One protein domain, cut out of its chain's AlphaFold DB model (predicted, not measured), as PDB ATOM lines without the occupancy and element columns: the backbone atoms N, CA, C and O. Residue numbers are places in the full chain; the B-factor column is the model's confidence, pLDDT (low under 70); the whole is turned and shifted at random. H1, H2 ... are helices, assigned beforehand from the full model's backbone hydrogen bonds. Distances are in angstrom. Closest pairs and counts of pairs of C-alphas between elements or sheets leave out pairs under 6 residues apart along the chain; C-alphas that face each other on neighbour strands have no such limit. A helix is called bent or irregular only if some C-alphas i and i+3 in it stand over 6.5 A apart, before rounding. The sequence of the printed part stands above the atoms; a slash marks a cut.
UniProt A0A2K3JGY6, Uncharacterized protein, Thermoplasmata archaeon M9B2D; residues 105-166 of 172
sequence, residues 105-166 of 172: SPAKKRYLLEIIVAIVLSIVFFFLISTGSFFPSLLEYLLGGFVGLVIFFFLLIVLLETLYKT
ATOM      1  N   SER A 105     128.229 181.454 192.204       56.00
ATOM      2  CA  SER A 105     127.127 181.058 191.347       56.00
ATOM      3  C   SER A 105     127.416 179.644 190.826       56.00
ATOM      4  O   SER A 105     128.558 179.340 190.446       56.00
ATOM      5  N   PRO A 106     126.421 178.744 190.837       56.97
ATOM      6  CA  PRO A 106     126.617 177.341 190.473       56.97
ATOM      7  C   PRO A 106     127.178 177.170 189.050       56.97
ATOM      8  O   PRO A 106     127.774 176.140 188.743       56.97
ATOM      9  N   ALA A 107     127.072 178.201 188.204       58.62
ATOM     10  CA  ALA A 107     127.665 178.241 186.874       58.62
ATOM     11  C   ALA A 107     129.207 178.238 186.890       58.62
ATOM     12  O   ALA A 107     129.822 177.574 186.059       58.62
ATOM     13  N   LYS A 108     129.855 178.911 187.856       60.62
ATOM     14  CA  LYS A 108     131.329 178.967 187.926       60.62
ATOM     15  C   LYS A 108     131.937 177.634 188.377       60.62
ATOM     16  O   LYS A 108     133.024 177.271 187.934       60.62
ATOM     17  N   LYS A 109     131.223 176.879 189.220       62.06
ATOM     18  CA  LYS A 109     131.663 175.554 189.695       62.06
ATOM     19  C   LYS A 109     131.604 174.485 188.598       62.06
ATOM     20  O   LYS A 109     132.470 173.618 188.575       62.06
ATOM     21  N   ARG A 110     130.645 174.573 187.665       73.00
ATOM     22  CA  ARG A 110     130.560 173.647 186.519       73.00
ATOM     23  C   ARG A 110     131.772 173.759 185.592       73.00
ATOM     24  O   ARG A 110     132.359 172.740 185.254       73.00
ATOM     25  N   TYR A 111     132.217 174.983 185.301       74.44
ATOM     26  CA  TYR A 111     133.402 175.216 184.464       74.44
ATOM     27  C   TYR A 111     134.690 174.637 185.060       74.44
ATOM     28  O   TYR A 111     135.488 174.037 184.347       74.44
ATOM     29  N   LEU A 112     134.901 174.785 186.371       75.25
ATOM     30  CA  LEU A 112     136.082 174.212 187.025       75.25
ATOM     31  C   LEU A 112     136.077 172.684 186.980       75.25
ATOM     32  O   LEU A 112     137.126 172.076 186.794       75.25
ATOM     33  N   LEU A 113     134.902 172.070 187.111       75.75
ATOM     34  CA  LEU A 113     134.762 170.622 187.034       75.75
ATOM     35  C   LEU A 113     135.076 170.109 185.622       75.75
ATOM     36  O   LEU A 113     135.832 169.150 185.492       75.75
ATOM     37  N   GLU A 114     134.585 170.773 184.573       78.69
ATOM     38  CA  GLU A 114     134.903 170.423 183.180       78.69
ATOM     39  C   GLU A 114     136.408 170.511 182.887       78.69
ATOM     40  O   GLU A 114     136.973 169.611 182.267       78.69
ATOM     41  N   ILE A 115     137.080 171.547 183.400       80.12
ATOM     42  CA  ILE A 115     138.533 171.715 183.245       80.12
ATOM     43  C   ILE A 115     139.295 170.593 183.958       80.12
ATOM     44  O   ILE A 115     140.213 170.009 183.384       80.12
ATOM     45  N   ILE A 116     138.909 170.260 185.193       81.12
ATOM     46  CA  ILE A 116     139.545 169.178 185.954       81.12
ATOM     47  C   ILE A 116     139.366 167.841 185.224       81.12
ATOM     48  O   ILE A 116     140.332 167.098 185.071       81.12
ATOM     49  N   VAL A 117     138.162 167.552 184.721       81.81
ATOM     50  CA  VAL A 117     137.881 166.324 183.962       81.81
ATOM     51  C   VAL A 117     138.722 166.258 182.684       81.81
ATOM     52  O   VAL A 117     139.301 165.210 182.400       81.81
ATOM     53  N   ALA A 118     138.862 167.366 181.951       80.62
ATOM     54  CA  ALA A 118     139.686 167.420 180.745       80.62
ATOM     55  C   ALA A 118     141.173 167.146 181.039       80.62
ATOM     56  O   ALA A 118     141.815 166.376 180.324       80.62
ATOM     57  N   ILE A 119     141.710 167.719 182.122       81.75
ATOM     58  CA  ILE A 119     143.099 167.490 182.547       81.75
ATOM     59  C   ILE A 119     143.304 166.025 182.945       81.75
ATOM     60  O   ILE A 119     144.253 165.391 182.485       81.75
ATOM     61  N   VAL A 120     142.404 165.465 183.758       81.44
ATOM     62  CA  VAL A 120     142.497 164.070 184.212       81.44
ATOM     63  C   VAL A 120     142.432 163.106 183.026       81.44
ATOM     64  O   VAL A 120     143.268 162.210 182.933       81.44
ATOM     65  N   LEU A 121     141.513 163.315 182.078       80.62
ATOM     66  CA  LEU A 121     141.422 162.490 180.870       80.62
ATOM     67  C   LEU A 121     142.678 162.597 179.999       80.62
ATOM     68  O   LEU A 121     143.157 161.577 179.507       80.62
ATOM     69  N   SER A 122     143.251 163.796 179.855       81.12
ATOM     70  CA  SER A 122     144.499 163.987 179.107       81.12
ATOM     71  C   SER A 122     145.670 163.239 179.748       81.12
ATOM     72  O   SER A 122     146.475 162.640 179.036       81.12
ATOM     73  N   ILE A 123     145.766 163.249 181.080       80.62
ATOM     74  CA  ILE A 123     146.814 162.531 181.818       80.62
ATOM     75  C   ILE A 123     146.632 161.020 181.657       80.62
ATOM     76  O   ILE A 123     147.583 160.317 181.323       80.62
ATOM     77  N   VAL A 124     145.410 160.511 181.841       83.38
ATOM     78  CA  VAL A 124     145.108 159.080 181.680       83.38
ATOM     79  C   VAL A 124     145.419 158.615 180.257       83.38
ATOM     80  O   VAL A 124     146.067 157.586 180.079       83.38
ATOM     81  N   PHE A 125     145.037 159.392 179.243       79.19
ATOM     82  CA  PHE A 125     145.336 159.092 177.843       79.19
ATOM     83  C   PHE A 125     146.846 159.044 177.573       79.19
ATOM     84  O   PHE A 125     147.333 158.130 176.909       79.19
ATOM     85  N   PHE A 126     147.604 159.973 178.158       76.44
ATOM     86  CA  PHE A 126     149.060 159.993 178.056       76.44
ATOM     87  C   PHE A 126     149.714 158.748 178.681       76.44
ATOM     88  O   PHE A 126     150.613 158.153 178.081       76.44
ATOM     89  N   PHE A 127     149.237 158.305 179.848       75.19
ATOM     90  CA  PHE A 127     149.728 157.082 180.492       75.19
ATOM     91  C   PHE A 127     149.355 155.814 179.718       75.19
ATOM     92  O   PHE A 127     150.185 154.912 179.618       75.19
ATOM     93  N   LEU A 128     148.156 155.744 179.131       74.12
ATOM     94  CA  LEU A 128     147.740 154.607 178.302       74.12
ATOM     95  C   LEU A 128     148.611 154.467 177.047       74.12
ATOM     96  O   LEU A 128     149.042 153.365 176.717       74.12
ATOM     97  N   ILE A 129     148.940 155.582 176.388       68.12
ATOM     98  CA  ILE A 129     149.854 155.579 175.236       68.12
ATOM     99  C   ILE A 129     151.272 155.182 175.666       68.12
ATOM    100  O   ILE A 129     151.922 154.382 174.993       68.12
ATOM    101  N   SER A 130     151.736 155.696 176.807       66.00
ATOM    102  CA  SER A 130     153.094 155.434 177.300       66.00
ATOM    103  C   SER A 130     153.297 153.996 177.790       66.00
ATOM    104  O   SER A 130     154.402 153.474 177.701       66.00
ATOM    105  N   THR A 131     152.251 153.339 178.299       67.12
ATOM    106  CA  THR A 131     152.333 151.964 178.833       67.12
ATOM    107  C   THR A 131     152.044 150.881 177.793       67.12
ATOM    108  O   THR A 131     152.429 149.732 177.996       67.12
ATOM    109  N   GLY A 132     151.417 151.224 176.661       63.69
ATOM    110  CA  GLY A 132     151.057 150.265 175.611       63.69
ATOM    111  C   GLY A 132     152.219 149.752 174.751       63.69
ATOM    112  O   GLY A 132     152.034 148.808 173.987       63.69
ATOM    113  N   SER A 133     153.414 150.334 174.865       58.62
ATOM    114  CA  SER A 133     154.548 150.001 173.997       58.62
ATOM    115  C   SER A 133     155.642 149.320 174.812       58.62
ATOM    116  O   SER A 133     156.369 149.974 175.552       58.62
ATOM    117  N   PHE A 134     155.761 147.997 174.697       60.41
ATOM    118  CA  PHE A 134     156.733 147.230 175.483       60.41
ATOM    119  C   PHE A 134     158.193 147.419 175.037       60.41
ATOM    120  O   PHE A 134     159.068 147.122 175.834       60.41
ATOM    121  N   PHE A 135     158.472 147.956 173.841       60.09
ATOM    122  CA  PHE A 135     159.797 148.457 173.430       60.09
ATOM    123  C   PHE A 135     159.659 149.452 172.261       60.09
ATOM    124  O   PHE A 135     159.902 149.078 171.113       60.09
ATOM    125  N   PRO A 136     159.239 150.705 172.502       62.53
ATOM    126  CA  PRO A 136     159.294 151.724 171.469       62.53
ATOM    127  C   PRO A 136     160.758 152.043 171.167       62.53
ATOM    128  O   PRO A 136     161.607 152.151 172.059       62.53
ATOM    129  N   SER A 137     161.062 152.189 169.888       80.88
ATOM    130  CA  SER A 137     162.359 152.688 169.448       80.88
ATOM    131  C   SER A 137     162.601 154.094 170.026       80.88
ATOM    132  O   SER A 137     161.666 154.868 170.230       80.88
ATOM    133  N   LEU A 138     163.860 154.465 170.295       79.75
ATOM    134  CA  LEU A 138     164.219 155.775 170.878       79.75
ATOM    135  C   LEU A 138     163.626 156.965 170.091       79.75
ATOM    136  O   LEU A 138     163.314 158.009 170.662       79.75
ATOM    137  N   LEU A 139     163.416 156.776 168.785       80.62
ATOM    138  CA  LEU A 139     162.762 157.735 167.901       80.62
ATOM    139  C   LEU A 139     161.284 157.964 168.258       80.62
ATOM    140  O   LEU A 139     160.838 159.108 168.286       80.62
ATOM    141  N   GLU A 140     160.531 156.909 168.561       77.69
ATOM    142  CA  GLU A 140     159.116 157.007 168.947       77.69
ATOM    143  C   GLU A 140     158.956 157.706 170.296       77.69
ATOM    144  O   GLU A 140     158.027 158.492 170.475       77.69
ATOM    145  N   TYR A 141     159.901 157.502 171.217       80.12
ATOM    146  CA  TYR A 141     159.920 158.207 172.499       80.12
ATOM    147  C   TYR A 141     160.160 159.710 172.324       80.12
ATOM    148  O   TYR A 141     159.487 160.529 172.949       80.12
ATOM    149  N   LEU A 142     161.096 160.085 171.444       82.06
ATOM    150  CA  LEU A 142     161.365 161.485 171.116       82.06
ATOM    151  C   LEU A 142     160.169 162.141 170.420       82.06
ATOM    152  O   LEU A 142     159.799 163.261 170.771       82.06
ATOM    153  N   LEU A 143     159.537 161.442 169.473       82.12
ATOM    154  CA  LEU A 143     158.380 161.960 168.746       82.12
ATOM    155  C   LEU A 143     157.158 162.094 169.666       82.12
ATOM    156  O   LEU A 143     156.510 163.139 169.684       82.12
ATOM    157  N   GLY A 144     156.880 161.072 170.479       80.31
ATOM    158  CA  GLY A 144     155.809 161.092 171.473       80.31
ATOM    159  C   GLY A 144     156.028 162.163 172.541       80.31
ATOM    160  O   GLY A 144     155.102 162.898 172.877       80.31
ATOM    161  N   GLY A 145     157.269 162.322 173.012       81.50
ATOM    162  CA  GLY A 145     157.654 163.385 173.939       81.50
ATOM    163  C   GLY A 145     157.466 164.781 173.344       81.50
ATOM    164  O   GLY A 145     156.918 165.659 174.008       81.50
ATOM    165  N   PHE A 146     157.846 164.982 172.079       83.50
ATOM    166  CA  PHE A 146     157.645 166.250 171.379       83.50
ATOM    167  C   PHE A 146     156.158 166.589 171.224       83.50
ATOM    168  O   PHE A 146     155.738 167.693 171.568       83.50
ATOM    169  N   VAL A 147     155.341 165.632 170.774       83.56
ATOM    170  CA  VAL A 147     153.889 165.825 170.634       83.56
ATOM    171  C   VAL A 147     153.242 166.093 171.996       83.56
ATOM    172  O   VAL A 147     152.445 167.022 172.123       83.56
ATOM    173  N   GLY A 148     153.629 165.345 173.033       81.31
ATOM    174  CA  GLY A 148     153.159 165.563 174.401       81.31
ATOM    175  C   GLY A 148     153.508 166.956 174.929       81.31
ATOM    176  O   GLY A 148     152.659 167.623 175.517       81.31
ATOM    177  N   LEU A 149     154.724 167.435 174.655       83.19
ATOM    178  CA  LEU A 149     155.171 168.774 175.028       83.19
ATOM    179  C   LEU A 149     154.348 169.860 174.319       83.19
ATOM    180  O   LEU A 149     153.900 170.802 174.968       83.19
ATOM    181  N   VAL A 150     154.079 169.716 173.018       82.38
ATOM    182  CA  VAL A 150     153.234 170.663 172.269       82.38
ATOM    183  C   VAL A 150     151.818 170.721 172.846       82.38
ATOM    184  O   VAL A 150     151.296 171.812 173.083       82.38
ATOM    185  N   ILE A 151     151.214 169.563 173.130       82.25
ATOM    186  CA  ILE A 151     149.882 169.485 173.749       82.25
ATOM    187  C   ILE A 151     149.894 170.148 175.131       82.25
ATOM    188  O   ILE A 151     148.993 170.926 175.447       82.25
ATOM    189  N   PHE A 152     150.929 169.904 175.936       82.88
ATOM    190  CA  PHE A 152     151.083 170.524 177.250       82.88
ATOM    191  C   PHE A 152     151.121 172.055 177.168       82.88
ATOM    192  O   PHE A 152     150.379 172.724 177.888       82.88
ATOM    193  N   PHE A 153     151.926 172.623 176.264       84.25
ATOM    194  CA  PHE A 153     151.978 174.076 176.074       84.25
ATOM    195  C   PHE A 153     150.645 174.646 175.591       84.25
ATOM    196  O   PHE A 153     150.230 175.704 176.062       84.25
ATOM    197  N   PHE A 154     149.944 173.943 174.700       83.94
ATOM    198  CA  PHE A 154     148.625 174.367 174.240       83.94
ATOM    199  C   PHE A 154     147.614 174.421 175.393       83.94
ATOM    200  O   PHE A 154     146.933 175.431 175.578       83.94
ATOM    201  N   LEU A 155     147.570 173.377 176.227       83.31
ATOM    202  CA  LEU A 155     146.728 173.357 177.423       83.31
ATOM    203  C   LEU A 155     147.108 174.475 178.398       83.31
ATOM    204  O   LEU A 155     146.223 175.135 178.937       83.31
ATOM    205  N   LEU A 156     148.403 174.734 178.586       84.38
ATOM    206  CA  LEU A 156     148.895 175.802 179.455       84.38
ATOM    207  C   LEU A 156     148.457 177.189 178.961       84.38
ATOM    208  O   LEU A 156     148.029 178.010 179.773       84.38
ATOM    209  N   ILE A 157     148.488 177.440 177.648       89.06
ATOM    210  CA  ILE A 157     147.988 178.685 177.044       89.06
ATOM    211  C   ILE A 157     146.487 178.845 177.302       89.06
ATOM    212  O   ILE A 157     146.060 179.902 177.764       89.06
ATOM    213  N   VAL A 158     145.691 177.797 177.067       85.38
ATOM    214  CA  VAL A 158     144.240 177.822 177.326       85.38
ATOM    215  C   VAL A 158     143.949 178.092 178.806       85.38
ATOM    216  O   VAL A 158     143.049 178.869 179.142       85.38
ATOM    217  N   LEU A 159     144.734 177.500 179.705       84.56
ATOM    218  CA  LEU A 159     144.606 177.693 181.149       84.56
ATOM    219  C   LEU A 159     144.956 179.134 181.546       84.56
ATOM    220  O   LEU A 159     144.200 179.764 182.286       84.56
ATOM    221  N   LEU A 160     146.043 179.690 181.000       87.50
ATOM    222  CA  LEU A 160     146.427 181.089 181.200       87.50
ATOM    223  C   LEU A 160     145.379 182.060 180.659       87.50
ATOM    224  O   LEU A 160     145.044 183.025 181.340       87.50
ATOM    225  N   GLU A 161     144.822 181.811 179.475       87.94
ATOM    226  CA  GLU A 161     143.765 182.647 178.903       87.94
ATOM    227  C   GLU A 161     142.501 182.611 179.774       87.94
ATOM    228  O   GLU A 161     141.875 183.643 180.035       87.94
ATOM    229  N   THR A 162     142.151 181.430 180.283       83.94
ATOM    230  CA  THR A 162     141.010 181.240 181.186       83.94
ATOM    231  C   THR A 162     141.232 181.953 182.519       83.94
ATOM    232  O   THR A 162     140.340 182.655 183.007       83.94
ATOM    233  N   LEU A 163     142.433 181.839 183.093       86.25
ATOM    234  CA  LEU A 163     142.836 182.576 184.292       86.25
ATOM    235  C   LEU A 163     142.795 184.082 184.049       86.25
ATOM    236  O   LEU A 163     142.213 184.807 184.850       86.25
ATOM    237  N   TYR A 164     143.329 184.551 182.923       88.88
ATOM    238  CA  TYR A 164     143.329 185.961 182.552       88.88
ATOM    239  C   TYR A 164     141.904 186.514 182.431       88.88
ATOM    240  O   TYR A 164     141.584 187.541 183.027       88.88
ATOM    241  N   LYS A 165     141.014 185.801 181.728       81.19
ATOM    242  CA  LYS A 165     139.588 186.152 181.616       81.19
ATOM    243  C   LYS A 165     138.883 186.157 182.973       81.19
ATOM    244  O   LYS A 165     137.998 186.980 183.188       81.19
ATOM    245  N   THR A 166     139.276 185.267 183.881       82.56
ATOM    246  CA  THR A 166     138.703 185.182 185.233       82.56
ATOM    247  C   THR A 166     139.202 186.302 186.147       82.56
ATOM    248  O   THR A 166     138.431 186.811 186.958       82.56
TER     249      THR A 166
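What this domain is: This is residues 105 to 166 of the 172 residues of an uncharacterized protein of Thermoplasmata archaeon M9B2D (UniProt A0A2K3JGY6). Two long, nearly straight helices lie side by side in a narrow U: H2, the longest by residues, folds back alongside H1 after a short link, with a slim gap between them. The far ends of both helices stand free, and the outline is a rod, spanning 50 by 20 by 6 A. The printed part has 62 residues, with H1 and then H2 along the chain and no named strand; the class is all helix. The whole is loose, with a radius of gyration of the C-alphas of 15.3 A.

Where its parts are: Find C-alpha 138 at (164.219, 155.775, 170.878); from there H2, residues 138 to 166, runs 41.5 A to C-alpha 166 at (138.703, 185.182, 185.233). Then look at C-alpha 106 at (126.617, 177.341, 190.473), where H1, residues 106 to 131, begins its 38.0 A. Neither helix is bent.

How they stand to each other: Compare H2 with H1: they run opposite ways at a shallow tilt of 6 degrees. They are close but not clearly touching, with 1 pair of C-alphas within 8 A. That closest pair is Phe 126 and Gly 148, whose C-alphas are 7.8 A apart. Centre to centre the helices are 13.7 A apart. In H2 every O i to N i+4 pair is within hydrogen-bond range; in H1 21 of 22 are.

The domain as a whole: Look for the two C-alphas farthest apart at Ser 105 and Ser 137, 50.3 A. Residues 105 to 114, of which 106 to 114 belong to H1, stand free, as do residues 160 to 166 of H2. The link from H1 to H2 is short, with 6 residues, and the printed part has no cut. The mean pLDDT of the printed part is 77.3; it is under 70 at residues 105 to 109 and 129 to 136 of the model.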